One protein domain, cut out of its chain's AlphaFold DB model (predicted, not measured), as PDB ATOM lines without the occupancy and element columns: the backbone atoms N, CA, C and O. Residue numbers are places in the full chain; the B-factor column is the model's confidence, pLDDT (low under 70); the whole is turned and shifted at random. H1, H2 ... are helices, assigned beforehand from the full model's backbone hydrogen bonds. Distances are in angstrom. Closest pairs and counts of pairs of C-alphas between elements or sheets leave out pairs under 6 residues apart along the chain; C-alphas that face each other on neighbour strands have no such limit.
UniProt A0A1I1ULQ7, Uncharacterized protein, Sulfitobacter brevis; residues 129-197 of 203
ATOM      1  N   ALA A 129       0.921  22.021 -19.253       79.44
ATOM      2  CA  ALA A 129       1.671  20.842 -19.678       79.44
ATOM      3  C   ALA A 129       2.291  20.120 -18.474       79.44
ATOM      4  O   ALA A 129       2.135  18.904 -18.332       79.44
ATOM      5  N   ALA A 130       2.910  20.861 -17.552       78.50
ATOM      6  CA  ALA A 130       3.445  20.288 -16.317       78.50
ATOM      7  C   ALA A 130       2.340  19.701 -15.421       78.50
ATOM      8  O   ALA A 130       2.525  18.643 -14.810       78.50
ATOM      9  N   ALA A 131       1.172  20.350 -15.362       83.44
ATOM     10  CA  ALA A 131       0.019  19.851 -14.618       83.44
ATOM     11  C   ALA A 131      -0.517  18.533 -15.202       83.44
ATOM     12  O   ALA A 131      -0.769  17.590 -14.446       83.44
ATOM     13  N   LEU A 132      -0.632  18.439 -16.533       86.69
ATOM     14  CA  LEU A 132      -0.993  17.200 -17.222       86.69
ATOM     15  C   LEU A 132       0.044  16.104 -16.979       86.69
ATOM     16  O   LEU A 132      -0.330  15.000 -16.595       86.69
ATOM     17  N   LEU A 133       1.338  16.403 -17.112       83.62
ATOM     18  CA  LEU A 133       2.403  15.436 -16.841       83.62
ATOM     19  C   LEU A 133       2.314  14.894 -15.408       83.62
ATOM     20  O   LEU A 133       2.278  13.680 -15.222       83.62
ATOM     21  N   SER A 134       2.161  15.766 -14.408       86.69
ATOM     22  CA  SER A 134       1.975  15.362 -13.006       86.69
ATOM     23  C   SER A 134       0.740  14.481 -12.792       86.69
ATOM     24  O   SER A 134       0.760  13.570 -11.959       86.69
ATOM     25  N   LEU A 135      -0.355  14.752 -13.506       88.88
ATOM     26  CA  LEU A 135      -1.545  13.907 -13.466       88.88
ATOM     27  C   LEU A 135      -1.261  12.535 -14.087       88.88
ATOM     28  O   LEU A 135      -1.599  11.520 -13.481       88.88
ATOM     29  N   THR A 136      -0.589  12.494 -15.241       88.31
ATOM     30  CA  THR A 136      -0.254  11.229 -15.907       88.31
ATOM     31  C   THR A 136       0.706  10.368 -15.088       88.31
ATOM     32  O   THR A 136       0.493   9.167 -14.988       88.31
ATOM     33  N   THR A 137       1.691  10.966 -14.408       88.31
ATOM     34  CA  THR A 137       2.585  10.239 -13.495       88.31
ATOM     35  C   THR A 137       1.821   9.631 -12.321       88.31
ATOM     36  O   THR A 137       2.024   8.469 -11.994       88.31
ATOM     37  N   ARG A 138       0.883  10.375 -11.719       89.38
ATOM     38  CA  ARG A 138       0.043   9.840 -10.633       89.38
ATOM     39  C   ARG A 138      -0.838   8.682 -11.098       89.38
ATOM     40  O   ARG A 138      -1.048   7.741 -10.338       89.38
ATOM     41  N   ALA A 139      -1.354   8.749 -12.323       88.31
ATOM     42  CA  ALA A 139      -2.123   7.660 -12.913       88.31
ATOM     43  C   ALA A 139      -1.240   6.433 -13.220       88.31
ATOM     44  O   ALA A 139      -1.652   5.317 -12.918       88.31
ATOM     45  N   ASP A 140      -0.011   6.626 -13.717       86.62
ATOM     46  CA  ASP A 140       0.975   5.546 -13.888       86.62
ATOM     47  C   ASP A 140       1.296   4.855 -12.549       86.62
ATOM     48  O   ASP A 140       1.292   3.626 -12.465       86.62
ATOM     49  N   ASP A 141       1.504   5.627 -11.477       90.19
ATOM     50  CA  ASP A 141       1.758   5.084 -10.135       90.19
ATOM     51  C   ASP A 141       0.577   4.241  -9.622       90.19
ATOM     52  O   ASP A 141       0.770   3.221  -8.954       90.19
ATOM     53  N   ARG A 142      -0.661   4.636  -9.953       89.00
ATOM     54  CA  ARG A 142      -1.880   3.883  -9.617       89.00
ATOM     55  C   ARG A 142      -2.060   2.625 -10.455       89.00
ATOM     56  O   ARG A 142      -2.556   1.638  -9.929       89.00
ATOM     57  N   LEU A 143      -1.587   2.600 -11.699       84.81
ATOM     58  CA  LEU A 143      -1.522   1.357 -12.472       84.81
ATOM     59  C   LEU A 143      -0.511   0.363 -11.875       84.81
ATOM     60  O   LEU A 143      -0.733  -0.842 -11.942       84.81
ATOM     61  N   GLN A 144       0.570   0.845 -11.247       86.31
ATOM     62  CA  GLN A 144       1.519  -0.019 -10.530       86.31
ATOM     63  C   GLN A 144       0.994  -0.501  -9.171       86.31
ATOM     64  O   GLN A 144       1.386  -1.572  -8.703       86.31
ATOM     65  N   LYS A 145       0.121   0.278  -8.523       89.31
ATOM     66  CA  LYS A 145      -0.522  -0.053  -7.241       89.31
ATOM     67  C   LYS A 145      -2.042   0.107  -7.358       89.31
ATOM     68  O   LYS A 145      -2.571   1.115  -6.882       89.31
ATOM     69  N   PRO A 146      -2.731  -0.865  -7.985       82.25
ATOM     70  CA  PRO A 146      -4.138  -0.722  -8.334       82.25
ATOM     71  C   PRO A 146      -5.029  -0.588  -7.097       82.25
ATOM     72  O   PRO A 146      -4.968  -1.420  -6.189       82.25
ATOM     73  N   ASP A 147      -5.890   0.428  -7.082       85.44
ATOM     74  CA  ASP A 147      -7.065   0.488  -6.208       85.44
ATOM     75  C   ASP A 147      -8.287   0.093  -7.051       85.44
ATOM     76  O   ASP A 147      -8.483   0.657  -8.129       85.44
ATOM     77  N   PRO A 148      -9.130  -0.852  -6.606       85.81
ATOM     78  CA  PRO A 148     -10.289  -1.309  -7.377       85.81
ATOM     79  C   PRO A 148     -11.349  -0.223  -7.632       85.81
ATOM     80  O   PRO A 148     -12.275  -0.451  -8.406       85.81
ATOM     81  N   ARG A 149     -11.248   0.944  -6.983       89.81
ATOM     82  CA  ARG A 149     -12.123   2.101  -7.225       89.81
ATOM     83  C   ARG A 149     -11.603   3.033  -8.322       89.81
ATOM     84  O   ARG A 149     -12.351   3.903  -8.763       89.81
ATOM     85  N   ASP A 150     -10.348   2.880  -8.737       87.31
ATOM     86  CA  ASP A 150      -9.736   3.732  -9.750       87.31
ATOM     87  C   ASP A 150     -10.151   3.255 -11.155       87.31
ATOM     88  O   ASP A 150      -9.990   2.089 -11.511       87.31
ATOM     89  N   VAL A 151     -10.668   4.171 -11.981       87.00
ATOM     90  CA  VAL A 151     -10.977   3.920 -13.400       87.00
ATOM     91  C   VAL A 151      -9.940   4.649 -14.244       87.00
ATOM     92  O   VAL A 151     -10.055   5.849 -14.492       87.00
ATOM     93  N   ILE A 152      -8.893   3.926 -14.647       86.81
ATOM     94  CA  ILE A 152      -7.775   4.465 -15.429       86.81
ATOM     95  C   ILE A 152      -7.690   3.702 -16.750       86.81
ATOM     96  O   ILE A 152      -7.319   2.530 -16.780       86.81
ATOM     97  N   ASP A 153      -8.005   4.383 -17.850       85.12
ATOM     98  CA  ASP A 153      -7.785   3.861 -19.197       85.12
ATOM     99  C   ASP A 153      -6.308   4.048 -19.584       85.12
ATOM    100  O   ASP A 153      -5.821   5.170 -19.752       85.12
ATOM    101  N   ALA A 154      -5.587   2.934 -19.716       78.12
ATOM    102  CA  ALA A 154      -4.159   2.927 -20.023       78.12
ATOM    103  C   ALA A 154      -3.830   3.477 -21.425       78.12
ATOM    104  O   ALA A 154      -2.751   4.044 -21.620       78.12
ATOM    105  N   GLN A 155      -4.734   3.336 -22.402       75.38
ATOM    106  CA  GLN A 155      -4.536   3.887 -23.744       75.38
ATOM    107  C   GLN A 155      -4.737   5.399 -23.739       75.38
ATOM    108  O   GLN A 155      -3.876   6.132 -24.232       75.38
ATOM    109  N   LEU A 156      -5.816   5.876 -23.112       78.62
ATOM    110  CA  LEU A 156      -6.068   7.308 -22.958       78.62
ATOM    111  C   LEU A 156      -4.925   7.988 -22.194       78.62
ATOM    112  O   LEU A 156      -4.429   9.033 -22.616       78.62
ATOM    113  N   LEU A 157      -4.448   7.363 -21.114       82.81
ATOM    114  CA  LEU A 157      -3.318   7.854 -20.329       82.81
ATOM    115  C   LEU A 157      -2.051   8.011 -21.181       82.81
ATOM    116  O   LEU A 157      -1.374   9.039 -21.102       82.81
ATOM    117  N   ARG A 158      -1.742   7.024 -22.028       77.81
ATOM    118  CA  ARG A 158      -0.566   7.058 -22.908       77.81
ATOM    119  C   ARG A 158      -0.663   8.165 -23.962       77.81
ATOM    120  O   ARG A 158       0.333   8.850 -24.194       77.81
ATOM    121  N   ILE A 159      -1.845   8.381 -24.545       78.38
ATOM    122  CA  ILE A 159      -2.098   9.468 -25.507       78.38
ATOM    123  C   ILE A 159      -1.896  10.832 -24.838       78.38
ATOM    124  O   ILE A 159      -1.147  11.671 -25.345       78.38
ATOM    125  N   VAL A 160      -2.505  11.037 -23.665       80.31
ATOM    126  CA  VAL A 160      -2.403  12.294 -22.904       80.31
ATOM    127  C   VAL A 160      -0.957  12.566 -22.484       80.31
ATOM    128  O   VAL A 160      -0.481  13.695 -22.599       80.31
ATOM    129  N   LYS A 161      -0.222  11.531 -22.061       79.25
ATOM    130  CA  LYS A 161       1.195  11.632 -21.689       79.25
ATOM    131  C   LYS A 161       2.080  12.007 -22.879       79.25
ATOM    132  O   LYS A 161       2.953  12.863 -22.739       79.25
ATOM    133  N   GLY A 162       1.843  11.404 -24.045       72.00
ATOM    134  CA  GLY A 162       2.532  11.750 -25.289       72.00
ATOM    135  C   GLY A 162       2.337  13.224 -25.646       72.00
ATOM    136  O   GLY A 162       3.318  13.964 -25.735       72.00
ATOM    137  N   ALA A 163       1.078  13.665 -25.718       75.00
ATOM    138  CA  ALA A 163       0.713  15.043 -26.038       75.00
ATOM    139  C   ALA A 163       1.285  16.071 -25.041       75.00
ATOM    140  O   ALA A 163       1.808  17.104 -25.452       75.00
ATOM    141  N   ALA A 164       1.244  15.781 -23.735       74.06
ATOM    142  CA  ALA A 164       1.747  16.680 -22.694       74.06
ATOM    143  C   ALA A 164       3.284  16.772 -22.643       74.06
ATOM    144  O   ALA A 164       3.828  17.774 -22.187       74.06
ATOM    145  N   SER A 165       3.997  15.742 -23.116       71.75
ATOM    146  CA  SER A 165       5.467  15.700 -23.117       71.75
ATOM    147  C   SER A 165       6.129  16.468 -24.268       71.75
ATOM    148  O   SER A 165       7.356  16.524 -24.335       71.75
ATOM    149  N   GLY A 166       5.345  17.023 -25.201       64.12
ATOM    150  CA  GLY A 166       5.867  17.710 -26.386       64.12
ATOM    151  C   GLY A 166       6.580  16.792 -27.389       64.12
ATOM    152  O   GLY A 166       7.122  17.277 -28.381       64.12
ATOM    153  N   LYS A 167       6.583  15.468 -27.171       57.66
ATOM    154  CA  LYS A 167       7.010  14.504 -28.188       57.66
ATOM    155  C   LYS A 167       5.940  14.438 -29.272       57.66
ATOM    156  O   LYS A 167       4.787  14.125 -28.985       57.66
ATOM    157  N   ALA A 168       6.336  14.715 -30.514       50.47
ATOM    158  CA  ALA A 168       5.522  14.413 -31.682       50.47
ATOM    159  C   ALA A 168       5.040  12.958 -31.590       50.47
ATOM    160  O   ALA A 168       5.846  12.060 -31.336       50.47
ATOM    161  N   ILE A 169       3.735  12.744 -31.756       57.09
ATOM    162  CA  ILE A 169       3.154  11.404 -31.843       57.09
ATOM    163  C   ILE A 169       3.839  10.724 -33.032       57.09
ATOM    164  O   ILE A 169       3.737  11.206 -34.162       57.09
ATOM    165  N   GLY A 170       4.610   9.666 -32.772       57.56
ATOM    166  CA  GLY A 170       5.328   8.958 -33.823       57.56
ATOM    167  C   GLY A 170       4.349   8.284 -34.783       57.56
ATOM    168  O   GLY A 170       3.226   7.946 -34.405       57.56
ATOM    169  N   PHE A 171       4.779   8.047 -36.024       55.72
ATOM    170  CA  PHE A 171       3.986   7.291 -37.000       55.72
ATOM    171  C   PHE A 171       3.555   5.923 -36.443       55.72
ATOM    172  O   PHE A 171       2.416   5.510 -36.641       55.72
ATOM    173  N   ASP A 172       4.419   5.279 -35.658       59.44
ATOM    174  CA  ASP A 172       4.131   3.997 -35.010       59.44
ATOM    175  C   ASP A 172       3.037   4.103 -33.936       59.44
ATOM    176  O   ASP A 172       2.249   3.176 -33.760       59.44
ATOM    177  N   ASP A 173       2.933   5.235 -33.233       61.25
ATOM    178  CA  ASP A 173       1.884   5.459 -32.233       61.25
ATOM    179  C   ASP A 173       0.521   5.693 -32.906       61.25
ATOM    180  O   ASP A 173      -0.492   5.159 -32.450       61.25
ATOM    181  N   LEU A 174       0.502   6.418 -34.032       61.97
ATOM    182  CA  LEU A 174      -0.694   6.565 -34.870       61.97
ATOM    183  C   LEU A 174      -1.111   5.225 -35.481       61.97
ATOM    184  O   LEU A 174      -2.291   4.883 -35.472       61.97
ATOM    185  N   LEU A 175      -0.146   4.445 -35.968       63.78
ATOM    186  CA  LEU A 175      -0.394   3.138 -36.563       63.78
ATOM    187  C   LEU A 175      -0.982   2.164 -35.538       63.78
ATOM    188  O   LEU A 175      -1.985   1.511 -35.824       63.78
ATOM    189  N   ASN A 176      -0.425   2.121 -34.326       65.88
ATOM    190  CA  ASN A 176      -0.941   1.286 -33.241       65.88
ATOM    191  C   ASN A 176      -2.350   1.718 -32.803       65.88
ATOM    192  O   ASN A 176      -3.214   0.865 -32.602       65.88
ATOM    193  N   ALA A 177      -2.612   3.027 -32.712       66.00
ATOM    194  CA  ALA A 177      -3.938   3.545 -32.381       66.00
ATOM    195  C   ALA A 177      -4.982   3.164 -33.446       66.00
ATOM    196  O   ALA A 177      -6.056   2.666 -33.109       66.00
ATOM    197  N   VAL A 178      -4.645   3.300 -34.734       68.69
ATOM    198  CA  VAL A 178      -5.510   2.891 -35.854       68.69
ATOM    199  C   VAL A 178      -5.742   1.376 -35.855       68.69
ATOM    200  O   VAL A 178      -6.856   0.914 -36.108       68.69
ATOM    201  N   GLN A 179      -4.718   0.586 -35.528       74.56
ATOM    202  CA  GLN A 179      -4.831  -0.869 -35.428       74.56
ATOM    203  C   GLN A 179      -5.693  -1.320 -34.241       74.56
ATOM    204  O   GLN A 179      -6.339  -2.362 -34.342       74.56
ATOM    205  N   SER A 180      -5.780  -0.546 -33.157       71.25
ATOM    206  CA  SER A 180      -6.660  -0.871 -32.024       71.25
ATOM    207  C   SER A 180      -8.144  -0.564 -32.243       71.25
ATOM    208  O   SER A 180      -8.970  -1.038 -31.468       71.25
ATOM    209  N   LEU A 181      -8.505   0.179 -33.296       78.50
ATOM    210  CA  LEU A 181      -9.903   0.504 -33.590       78.50
ATOM    211  C   LEU A 181     -10.703  -0.738 -33.996       78.50
ATOM    212  O   LEU A 181     -10.219  -1.577 -34.769       78.50
ATOM    213  N   ASN A 182     -11.956  -0.815 -33.549       79.62
ATOM    214  CA  ASN A 182     -12.905  -1.826 -34.009       79.62
ATOM    215  C   ASN A 182     -13.402  -1.528 -35.440       79.62
ATOM    216  O   ASN A 182     -13.140  -0.474 -36.023       79.62
ATOM    217  N   GLN A 183     -14.112  -2.479 -36.048       76.75
ATOM    218  CA  GLN A 183     -14.489  -2.394 -37.464       76.75
ATOM    219  C   GLN A 183     -15.411  -1.203 -37.782       76.75
ATOM    220  O   GLN A 183     -15.294  -0.600 -38.852       76.75
ATOM    221  N   THR A 184     -16.273  -0.817 -36.842       78.25
ATOM    222  CA  THR A 184     -17.156   0.352 -36.963       78.25
ATOM    223  C   THR A 184     -16.353   1.652 -36.917       78.25
ATOM    224  O   THR A 184     -16.522   2.525 -37.765       78.25
ATOM    225  N   GLU A 185     -15.417   1.764 -35.978       70.00
ATOM    226  CA  GLU A 185     -14.544   2.931 -35.823       70.00
ATOM    227  C   GLU A 185     -13.605   3.120 -37.019       70.00
ATOM    228  O   GLU A 185     -13.446   4.238 -37.511       70.00
ATOM    229  N   ARG A 186     -13.040   2.028 -37.553       74.75
ATOM    230  CA  ARG A 186     -12.214   2.066 -38.773       74.75
ATOM    231  C   ARG A 186     -13.007   2.534 -39.988       74.75
ATOM    232  O   ARG A 186     -12.489   3.298 -40.802       74.75
ATOM    233  N   SER A 187     -14.259   2.095 -40.103       75.62
ATOM    234  CA  SER A 187     -15.149   2.511 -41.191       75.62
ATOM    235  C   SER A 187     -15.432   4.013 -41.116       75.62
ATOM    236  O   SER A 187     -15.234   4.719 -42.101       75.62
ATOM    237  N   ASN A 188     -15.754   4.527 -39.924       76.56
ATOM    238  CA  ASN A 188     -15.978   5.958 -39.700       76.56
ATOM    239  C   ASN A 188     -14.729   6.802 -39.993       76.56
ATOM    240  O   ASN A 188     -14.829   7.850 -40.632       76.56
ATOM    241  N   LEU A 189     -13.547   6.340 -39.572       73.88
ATOM    242  CA  LEU A 189     -12.281   7.021 -39.853       73.88
ATOM    243  C   LEU A 189     -12.001   7.083 -41.363       73.88
ATOM    244  O   LEU A 189     -11.588   8.120 -41.876       73.88
ATOM    245  N   THR A 190     -12.279   5.995 -42.083       78.00
ATOM    246  CA  THR A 190     -12.093   5.914 -43.538       78.00
ATOM    247  C   THR A 190     -13.036   6.871 -44.267       78.00
ATOM    248  O   THR A 190     -12.611   7.581 -45.176       78.00
ATOM    249  N   THR A 191     -14.295   6.970 -43.829       79.88
ATOM    250  CA  THR A 191     -15.256   7.951 -44.351       79.88
ATOM    251  C   THR A 191     -14.790   9.388 -44.109       79.88
ATOM    252  O   THR A 191     -14.840  10.211 -45.024       79.88
ATOM    253  N   TYR A 192     -14.281   9.699 -42.914       73.38
ATOM    254  CA  TYR A 192     -13.757  11.031 -42.597       73.38
ATOM    255  C   TYR A 192     -12.535  11.406 -43.447       73.38
ATOM    256  O   TYR A 192     -12.467  12.526 -43.950       73.38
ATOM    257  N   LEU A 193     -11.598  10.475 -43.649       76.19
ATOM    258  CA  LEU A 193     -10.397  10.698 -44.462       76.19
ATOM    259  C   LEU A 193     -10.713  10.836 -45.958       76.19
ATOM    260  O   LEU A 193     -10.129  11.674 -46.641       76.19
ATOM    261  N   ALA A 194     -11.672  10.061 -46.467       74.62
ATOM    262  CA  ALA A 194     -12.140  10.199 -47.844       74.62
ATOM    263  C   ALA A 194     -12.819  11.561 -48.079       74.62
ATOM    264  O   ALA A 194     -12.613  12.201 -49.110       74.62
ATOM    265  N   THR A 195     -13.584  12.040 -47.095       73.25
ATOM    266  CA  THR A 195     -14.277  13.336 -47.174       73.25
ATOM    267  C   THR A 195     -13.301  14.513 -47.063       73.25
ATOM    268  O   THR A 195     -13.472  15.525 -47.740       73.25
ATOM    269  N   SER A 196     -12.237  14.388 -46.262       58.84
ATOM    270  CA  SER A 196     -11.224  15.440 -46.113       58.84
ATOM    271  C   SER A 196     -10.291  15.566 -47.324       58.84
ATOM    272  O   SER A 196      -9.919  16.683 -47.682       58.84
ATOM    273  N   GLN A 197      -9.974  14.467 -48.020       58.84
ATOM    274  CA  GLN A 197      -9.217  14.510 -49.282       58.84
ATOM    275  C   GLN A 197     -10.033  15.097 -50.447       58.84
ATOM    276  O   GLN A 197      -9.479  15.791 -51.303       58.84
TER     277      GLN A 197
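This is residues 129 to 197 of the 203 residues of an uncharacterized protein of Sulfitobacter brevis (UniProt A0A1I1ULQ7). Four helices form an open zigzag: H1 and H2 fold back side by side as a hairpin at one end, then H3 follows, then H4 at the other end. Residues 144 to 149 and residues 190 to 197 of H4 stick out. The printed part has 69 residues, is all helix with no named strand, and is loose, with a radius of gyration of the C-alphas of 15.1 A and spans of 42 by 28 by 18 A.

H1, residues 129 to 144, begins at C-alpha 129 (1.671, 20.842, -19.678) and is 22.8 A long. H2 is residues 154 to 164, H3 residues 171 to 180. H4, residues 183 to 197, is 21.3 A long and ends at C-alpha 197 (-9.217, 14.510, -49.282).

H1 and H2, a helical hairpin, touch, the closest C-alphas being those of Ala 129 and Ala 164, 5.1 A apart. They run opposite ways at a shallow tilt of 25 degrees. H2 and H3 are near each other, with 7 pairs of C-alphas within 10 A. H3 and H4 are close but not clearly touching, the closest C-alphas being those of Val 178 and Arg 186, 7.4 A apart, at a steep tilt of 46 degrees, opposite ways. H1 is apart from H3 and H4, and H2 from H4. In H1, H2, H3 and H4 every O i to N i+4 pair is within hydrogen-bond range.

The C-alphas farthest apart, those of Asp 147 and Gln 197, are 45.3 A apart. The printed part has no cut and no long link; H3 to H4 is tight. Residues 166 to 178 and 196 to 197 have pLDDT under 70.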